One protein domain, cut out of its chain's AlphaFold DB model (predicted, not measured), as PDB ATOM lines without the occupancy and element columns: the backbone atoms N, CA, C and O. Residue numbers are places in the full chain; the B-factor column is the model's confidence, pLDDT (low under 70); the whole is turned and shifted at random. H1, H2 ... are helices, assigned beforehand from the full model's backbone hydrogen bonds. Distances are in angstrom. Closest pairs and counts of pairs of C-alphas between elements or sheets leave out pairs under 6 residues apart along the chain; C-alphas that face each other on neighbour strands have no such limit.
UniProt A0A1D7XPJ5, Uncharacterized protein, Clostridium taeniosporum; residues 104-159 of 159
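This is residues 104 to 159 of the 159 residues of an uncharacterized protein of Clostridium taeniosporum (UniProt A0A1D7XPJ5). Two helices, H1 and H3, lie side by side and run the same way; short H2 packs on H1, and the last stretch, residues 144 to 159, folds back along H3. The printed part has 56 residues with three named helices, H1, H2, H3 in chain order, and no named strand: all helix. It is compact, with a radius of gyration of the C-alphas of 10.1 A and spans of 27 by 23 by 17 A.

H1, residues 104 to 115, begins at C-alpha 104 (152.196, 196.196, 117.333) and is 16.1 A long. H2, residues 118 to 121, measures 5.4 A. H3, residues 130 to 143, is 20.3 A long and ends at C-alpha 143 (132.676, 189.325, 113.813).

H1 and H3 touch at a shallow tilt of 4 degrees; their closest C-alphas, of Asp 105 and Gly 132, are 4.9 A apart. H1 touches H2 with residues 108 to 112 alone; the closest C-alphas, of Ala 108 and Ile 121, are 5.5 A apart. H2 and H3 are close but not clearly touching, with the closest C-alphas, of Trp 118 and Tyr 140, 7.3 A apart. In H1 and H3 every O i to N i+4 pair is within hydrogen-bond range; H2 is too short for such a pair.

The C-alphas farthest apart, of His 127 and Asn 146, are 27.7 A apart. The printed part has no cut. The link from H1 to H2 is tight, and that from H2 to H3 short. Mean pLDDT of the printed part is 92.9; residues 158 to 159 are under 70.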
ATOM      1  N   THR A 104     153.065 196.995 116.457       94.31
ATOM      2  CA  THR A 104     152.196 196.196 117.333       94.31
ATOM      3  C   THR A 104     150.717 196.345 116.975       94.31
ATOM      4  O   THR A 104     149.980 195.359 116.949       94.31
ATOM      5  N   ASP A 105     150.272 197.573 116.692       95.06
ATOM      6  CA  ASP A 105     148.876 197.842 116.342       95.06
ATOM      7  C   ASP A 105     148.533 197.168 115.008       95.06
ATOM      8  O   ASP A 105     147.488 196.531 114.883       95.06
ATOM      9  N   ALA A 106     149.436 197.264 114.026       94.94
ATOM     10  CA  ALA A 106     149.259 196.650 112.717       94.94
ATOM     11  C   ALA A 106     149.174 195.116 112.807       94.94
ATOM     12  O   ALA A 106     148.242 194.526 112.254       94.94
ATOM     13  N   GLU A 107     150.086 194.480 113.548       95.62
ATOM     14  CA  GLU A 107     150.102 193.023 113.738       95.62
ATOM     15  C   GLU A 107     148.832 192.530 114.453       95.62
ATOM     16  O   GLU A 107     148.217 191.540 114.039       95.62
ATOM     17  N   ALA A 108     148.390 193.237 115.497       96.19
ATOM     18  CA  ALA A 108     147.183 192.888 116.238       96.19
ATOM     19  C   ALA A 108     145.916 193.051 115.382       96.19
ATOM     20  O   ALA A 108     145.055 192.165 115.372       96.19
ATOM     21  N   ILE A 109     145.817 194.141 114.613       96.06
ATOM     22  CA  ILE A 109     144.713 194.378 113.673       96.06
ATOM     23  C   ILE A 109     144.674 193.280 112.607       96.06
ATOM     24  O   ILE A 109     143.610 192.720 112.337       96.06
ATOM     25  N   GLU A 110     145.813 192.938 112.008       96.44
ATOM     26  CA  GLU A 110     145.891 191.889 110.991       96.44
ATOM     27  C   GLU A 110     145.517 190.516 111.566       96.44
ATOM     28  O   GLU A 110     144.711 189.787 110.978       96.44
ATOM     29  N   THR A 111     146.033 190.183 112.750       96.12
ATOM     30  CA  THR A 111     145.718 188.937 113.458       96.12
ATOM     31  C   THR A 111     144.231 188.843 113.787       96.12
ATOM     32  O   THR A 111     143.620 187.793 113.566       96.12
ATOM     33  N   MET A 112     143.611 189.931 114.250       96.75
ATOM     34  CA  MET A 112     142.177 189.975 114.536       96.75
ATOM     35  C   MET A 112     141.335 189.843 113.261       96.75
ATOM     36  O   MET A 112     140.361 189.089 113.236       96.75
ATOM     37  N   LYS A 113     141.728 190.494 112.159       96.12
ATOM     38  CA  LYS A 113     141.050 190.336 110.860       96.12
ATOM     39  C   LYS A 113     141.076 188.884 110.380       96.12
ATOM     40  O   LYS A 113     140.033 188.381 109.951       96.12
ATOM     41  N   LYS A 114     142.233 188.217 110.491       95.38
ATOM     42  CA  LYS A 114     142.442 186.825 110.057       95.38
ATOM     43  C   LYS A 114     141.740 185.807 110.951       95.38
ATOM     44  O   LYS A 114     141.078 184.910 110.444       95.38
ATOM     45  N   THR A 115     141.899 185.926 112.266       95.38
ATOM     46  CA  THR A 115     141.482 184.880 113.216       95.38
ATOM     47  C   THR A 115     140.150 185.173 113.893       95.38
ATOM     48  O   THR A 115     139.445 184.243 114.267       95.38
ATOM     49  N   GLY A 116     139.817 186.451 114.099       94.19
ATOM     50  CA  GLY A 116     138.700 186.863 114.948       94.19
ATOM     51  C   GLY A 116     138.855 186.478 116.422       94.19
ATOM     52  O   GLY A 116     137.914 186.650 117.181       94.19
ATOM     53  N   ASN A 117     139.994 185.936 116.859       94.31
ATOM     54  CA  ASN A 117     140.127 185.379 118.200       94.31
ATOM     55  C   ASN A 117     140.927 186.322 119.109       94.31
ATOM     56  O   ASN A 117     142.110 186.587 118.885       94.31
ATOM     57  N   TRP A 118     140.262 186.785 120.169       94.81
ATOM     58  CA  TRP A 118     140.803 187.726 121.149       94.81
ATOM     59  C   TRP A 118     142.067 187.220 121.855       94.81
ATOM     60  O   TRP A 118     143.000 187.987 122.072       94.81
ATOM     61  N   SER A 119     142.150 185.920 122.152       95.31
ATOM     62  CA  SER A 119     143.277 185.348 122.900       95.31
ATOM     63  C   SER A 119     144.623 185.537 122.187       95.31
ATOM     64  O   SER A 119     145.650 185.698 122.841       95.31
ATOM     65  N   TYR A 120     144.634 185.596 120.850       94.88
ATOM     66  CA  TYR A 120     145.868 185.852 120.101       94.88
ATOM     67  C   TYR A 120     146.347 187.297 120.204       94.88
ATOM     68  O   TYR A 120     147.551 187.531 120.095       94.88
ATOM     69  N   ILE A 121     145.434 188.248 120.424       94.81
ATOM     70  CA  ILE A 121     145.779 189.668 120.508       94.81
ATOM     71  C   ILE A 121     146.038 190.143 121.937       94.81
ATOM     72  O   ILE A 121     146.699 191.160 122.109       94.81
ATOM     73  N   GLU A 122     145.621 189.389 122.963       93.31
ATOM     74  CA  GLU A 122     145.811 189.763 124.377       93.31
ATOM     75  C   GLU A 122     147.266 190.091 124.725       93.31
ATOM     76  O   GLU A 122     147.522 191.046 125.455       93.31
ATOM     77  N   LYS A 123     148.225 189.347 124.157       92.88
ATOM     78  CA  LYS A 123     149.663 189.580 124.367       92.88
ATOM     79  C   LYS A 123     150.167 190.903 123.775       92.88
ATOM     80  O   LYS A 123     151.201 191.399 124.205       92.88
ATOM     81  N   HIS A 124     149.465 191.450 122.784       92.50
ATOM     82  CA  HIS A 124     149.834 192.693 122.110       92.50
ATOM     83  C   HIS A 124     149.243 193.919 122.815       92.50
ATOM     84  O   HIS A 124     149.868 194.973 122.790       92.50
ATOM     85  N   ILE A 125     148.099 193.772 123.499       93.06
ATOM     86  CA  ILE A 125     147.366 194.873 124.154       93.06
ATOM     87  C   ILE A 125     148.261 195.808 124.988       93.06
ATOM     88  O   ILE A 125     148.137 197.016 124.806       93.06
ATOM     89  N   PRO A 126     149.182 195.326 125.852       92.81
ATOM     90  CA  PRO A 126     150.013 196.213 126.676       92.81
ATOM     91  C   PRO A 126     150.958 197.127 125.881       92.81
ATOM     92  O   PRO A 126     151.486 198.095 126.420       92.81
ATOM     93  N   HIS A 127     151.213 196.798 124.616       92.00
ATOM     94  CA  HIS A 127     152.128 197.516 123.727       92.00
ATOM     95  C   HIS A 127     151.386 198.257 122.602       92.00
ATOM     96  O   HIS A 127     152.010 198.876 121.733       92.00
ATOM     97  N   MET A 128     150.054 198.191 122.604       92.44
ATOM     98  CA  MET A 128     149.212 198.850 121.618       92.44
ATOM     99  C   MET A 128     148.887 200.285 122.019       92.44
ATOM    100  O   MET A 128     148.832 200.638 123.198       92.44
ATOM    101  N   THR A 129     148.623 201.121 121.019       94.06
ATOM    102  CA  THR A 129     148.028 202.433 121.276       94.06
ATOM    103  C   THR A 129     146.541 202.292 121.586       94.06
ATOM    104  O   THR A 129     145.887 201.331 121.180       94.06
ATOM    105  N   THR A 130     145.972 203.304 122.239       94.25
ATOM    106  CA  THR A 130     144.522 203.412 122.452       94.25
ATOM    107  C   THR A 130     143.728 203.230 121.152       94.25
ATOM    108  O   THR A 130     142.787 202.443 121.114       94.25
ATOM    109  N   ASN A 131     144.161 203.878 120.065       93.81
ATOM    110  CA  ASN A 131     143.515 203.763 118.753       93.81
ATOM    111  C   ASN A 131     143.633 202.336 118.178       93.81
ATOM    112  O   ASN A 131     142.682 201.801 117.613       93.81
ATOM    113  N   GLY A 132     144.784 201.682 118.360       94.75
ATOM    114  CA  GLY A 132     144.962 200.281 117.978       94.75
ATOM    115  C   GLY A 132     143.974 199.356 118.694       94.75
ATOM    116  O   GLY A 132     143.334 198.518 118.055       94.75
ATOM    117  N   ILE A 133     143.821 199.528 120.011       95.25
ATOM    118  CA  ILE A 133     142.896 198.737 120.838       95.25
ATOM    119  C   ILE A 133     141.451 198.933 120.367       95.25
ATOM    120  O   ILE A 133     140.731 197.951 120.182       95.25
ATOM    121  N   GLU A 134     141.032 200.177 120.130       96.12
ATOM    122  CA  GLU A 134     139.689 200.496 119.631       96.12
ATOM    123  C   GLU A 134     139.397 199.803 118.294       96.12
ATOM    124  O   GLU A 134     138.379 199.117 118.172       96.12
ATOM    125  N   LYS A 135     140.324 199.878 117.330       96.25
ATOM    126  CA  LYS A 135     140.175 199.217 116.022       96.25
ATOM    127  C   LYS A 135     140.073 197.699 116.139       96.25
ATOM    128  O   LYS A 135     139.245 197.078 115.476       96.25
ATOM    129  N   VAL A 136     140.905 197.072 116.973       95.81
ATOM    130  CA  VAL A 136     140.852 195.615 117.187       95.81
ATOM    131  C   VAL A 136     139.510 195.196 117.786       95.81
ATOM    132  O   VAL A 136     138.949 194.182 117.374       95.81
ATOM    133  N   ILE A 137     138.967 195.981 118.715       96.50
ATOM    134  CA  ILE A 137     137.659 195.722 119.326       96.50
ATOM    135  C   ILE A 137     136.529 195.901 118.326       96.50
ATOM    136  O   ILE A 137     135.625 195.073 118.293       96.50
ATOM    137  N   GLU A 138     136.586 196.932 117.489       96.50
ATOM    138  CA  GLU A 138     135.612 197.143 116.423       96.50
ATOM    139  C   GLU A 138     135.557 195.930 115.481       96.50
ATOM    140  O   GLU A 138     134.481 195.394 115.211       96.50
ATOM    141  N   ILE A 139     136.723 195.434 115.051       96.25
ATOM    142  CA  ILE A 139     136.835 194.244 114.193       96.25
ATOM    143  C   ILE A 139     136.362 192.984 114.927       96.25
ATOM    144  O   ILE A 139     135.732 192.111 114.331       96.25
ATOM    145  N   TYR A 140     136.675 192.852 116.215       96.62
ATOM    146  CA  TYR A 140     136.230 191.712 117.010       96.62
ATOM    147  C   TYR A 140     134.703 191.708 117.158       96.62
ATOM    148  O   TYR A 140     134.057 190.710 116.844       96.62
ATOM    149  N   ASN A 141     134.108 192.830 117.562       95.50
ATOM    150  CA  ASN A 141     132.668 192.960 117.769       95.50
ATOM    151  C   ASN A 141     131.883 192.843 116.453       95.50
ATOM    152  O   ASN A 141     130.785 192.299 116.459       95.50
ATOM    153  N   SER A 142     132.441 193.274 115.313       94.75
ATOM    154  CA  SER A 142     131.798 193.086 114.002       94.75
ATOM    155  C   SER A 142     131.746 191.619 113.560       94.75
ATOM    156  O   SER A 142     130.866 191.239 112.787       94.75
ATOM    157  N   LYS A 143     132.650 190.775 114.071       92.00
ATOM    158  CA  LYS A 143     132.676 189.325 113.813       92.00
ATOM    159  C   LYS A 143     131.804 188.511 114.772       92.00
ATOM    160  O   LYS A 143     131.474 187.373 114.446       92.00
ATOM    161  N   HIS A 144     131.431 189.061 115.927       90.62
ATOM    162  CA  HIS A 144     130.638 188.360 116.939       90.62
ATOM    163  C   HIS A 144     129.258 189.001 117.050       90.62
ATOM    164  O   HIS A 144     129.113 190.106 117.559       90.62
ATOM    165  N   ILE A 145     128.217 188.299 116.598       89.50
ATOM    166  CA  ILE A 145     126.843 188.824 116.630       89.50
ATOM    167  C   ILE A 145     126.291 188.956 118.057       89.50
ATOM    168  O   ILE A 145     125.433 189.795 118.310       89.50
ATOM    169  N   ASN A 146     126.794 188.142 118.991       92.56
ATOM    170  CA  ASN A 146     126.327 188.092 120.372       92.56
ATOM    171  C   ASN A 146     126.898 189.266 121.186       92.56
ATOM    172  O   ASN A 146     128.098 189.276 121.471       92.56
ATOM    173  N   PRO A 147     126.064 190.204 121.678       90.25
ATOM    174  CA  PRO A 147     126.551 191.348 122.452       90.25
ATOM    175  C   PRO A 147     127.216 190.963 123.778       90.25
ATOM    176  O   PRO A 147     127.998 191.730 124.327       90.25
ATOM    177  N   SER A 148     126.921 189.772 124.309       92.00
ATOM    178  CA  SER A 148     127.562 189.237 125.517       92.00
ATOM    179  C   SER A 148     129.041 188.910 125.323       92.00
ATOM    180  O   SER A 148     129.778 188.826 126.301       92.00
ATOM    181  N   GLU A 149     129.464 188.683 124.082       90.75
ATOM    182  CA  GLU A 149     130.857 188.402 123.741       90.75
ATOM    183  C   GLU A 149     131.628 189.691 123.443       90.75
ATOM    184  O   GLU A 149     132.856 189.687 123.511       90.75
ATOM    185  N   HIS A 150     130.922 190.797 123.168       95.00
ATOM    186  CA  HIS A 150     131.532 192.069 122.797       95.00
ATOM    187  C   HIS A 150     132.508 192.575 123.855       95.00
ATOM    188  O   HIS A 150     132.272 192.507 125.064       95.00
ATOM    189  N   LYS A 151     133.615 193.132 123.372       93.81
ATOM    190  CA  LYS A 151     134.641 193.779 124.189       93.81
ATOM    191  C   LYS A 151     134.424 195.288 124.233       93.81
ATOM    192  O   LYS A 151     133.836 195.866 123.315       93.81
ATOM    193  N   LYS A 152     134.938 195.933 125.283       93.25
ATOM    194  CA  LYS A 152     134.951 197.393 125.442       93.25
ATOM    195  C   LYS A 152     136.380 197.898 125.559       93.25
ATOM    196  O   LYS A 152     137.164 197.350 126.324       93.25
ATOM    197  N   ALA A 153     136.708 198.970 124.839       90.62
ATOM    198  CA  ALA A 153     138.064 199.530 124.833       90.62
ATOM    199  C   ALA A 153     138.516 200.009 126.218       90.62
ATOM    200  O   ALA A 153     139.673 199.826 126.592       90.62
ATOM    201  N   SER A 154     137.577 200.514 127.021       89.88
ATOM    202  CA  SER A 154     137.804 200.923 128.410       89.88
ATOM    203  C   SER A 154     138.405 199.833 129.297       89.88
ATOM    204  O   SER A 154     139.065 200.156 130.275       89.88
ATOM    205  N   ASP A 155     138.189 198.556 128.975       92.69
ATOM    206  CA  ASP A 155     138.668 197.438 129.795       92.69
ATOM    207  C   ASP A 155     140.178 197.179 129.604       92.69
ATOM    208  O   ASP A 155     140.784 196.395 130.341       92.69
ATOM    209  N   TYR A 156     140.781 197.833 128.605       90.69
ATOM    210  CA  TYR A 156     142.144 197.585 128.134       90.69
ATOM    211  C   TYR A 156     143.014 198.845 128.082       90.69
ATOM    212  O   TYR A 156     144.236 198.739 128.116       90.69
ATOM    213  N   ILE A 157     142.408 200.031 128.026       87.44
ATOM    214  CA  ILE A 157     143.122 201.310 128.085       87.44
ATOM    215  C   ILE A 157     143.378 201.649 129.564       87.44
ATOM    216  O   ILE A 157     142.433 201.719 130.346       87.44
ATOM    217  N   ASN A 158     144.643 201.902 129.927       68.62
ATOM    218  CA  ASN A 158     145.150 202.181 131.291       68.62
ATOM    219  C   ASN A 158     145.406 200.958 132.195       68.62
ATOM    220  O   ASN A 158     145.202 201.044 133.410       68.62
ATOM    221  N   LYS A 159     145.853 199.836 131.625       58.69
ATOM    222  CA  LYS A 159     146.260 198.644 132.383       58.69
ATOM    223  C   LYS A 159     147.775 198.517 132.515       58.69
ATOM    224  O   LYS A 159     148.475 198.954 131.578       58.69
TER     225      LYS A 159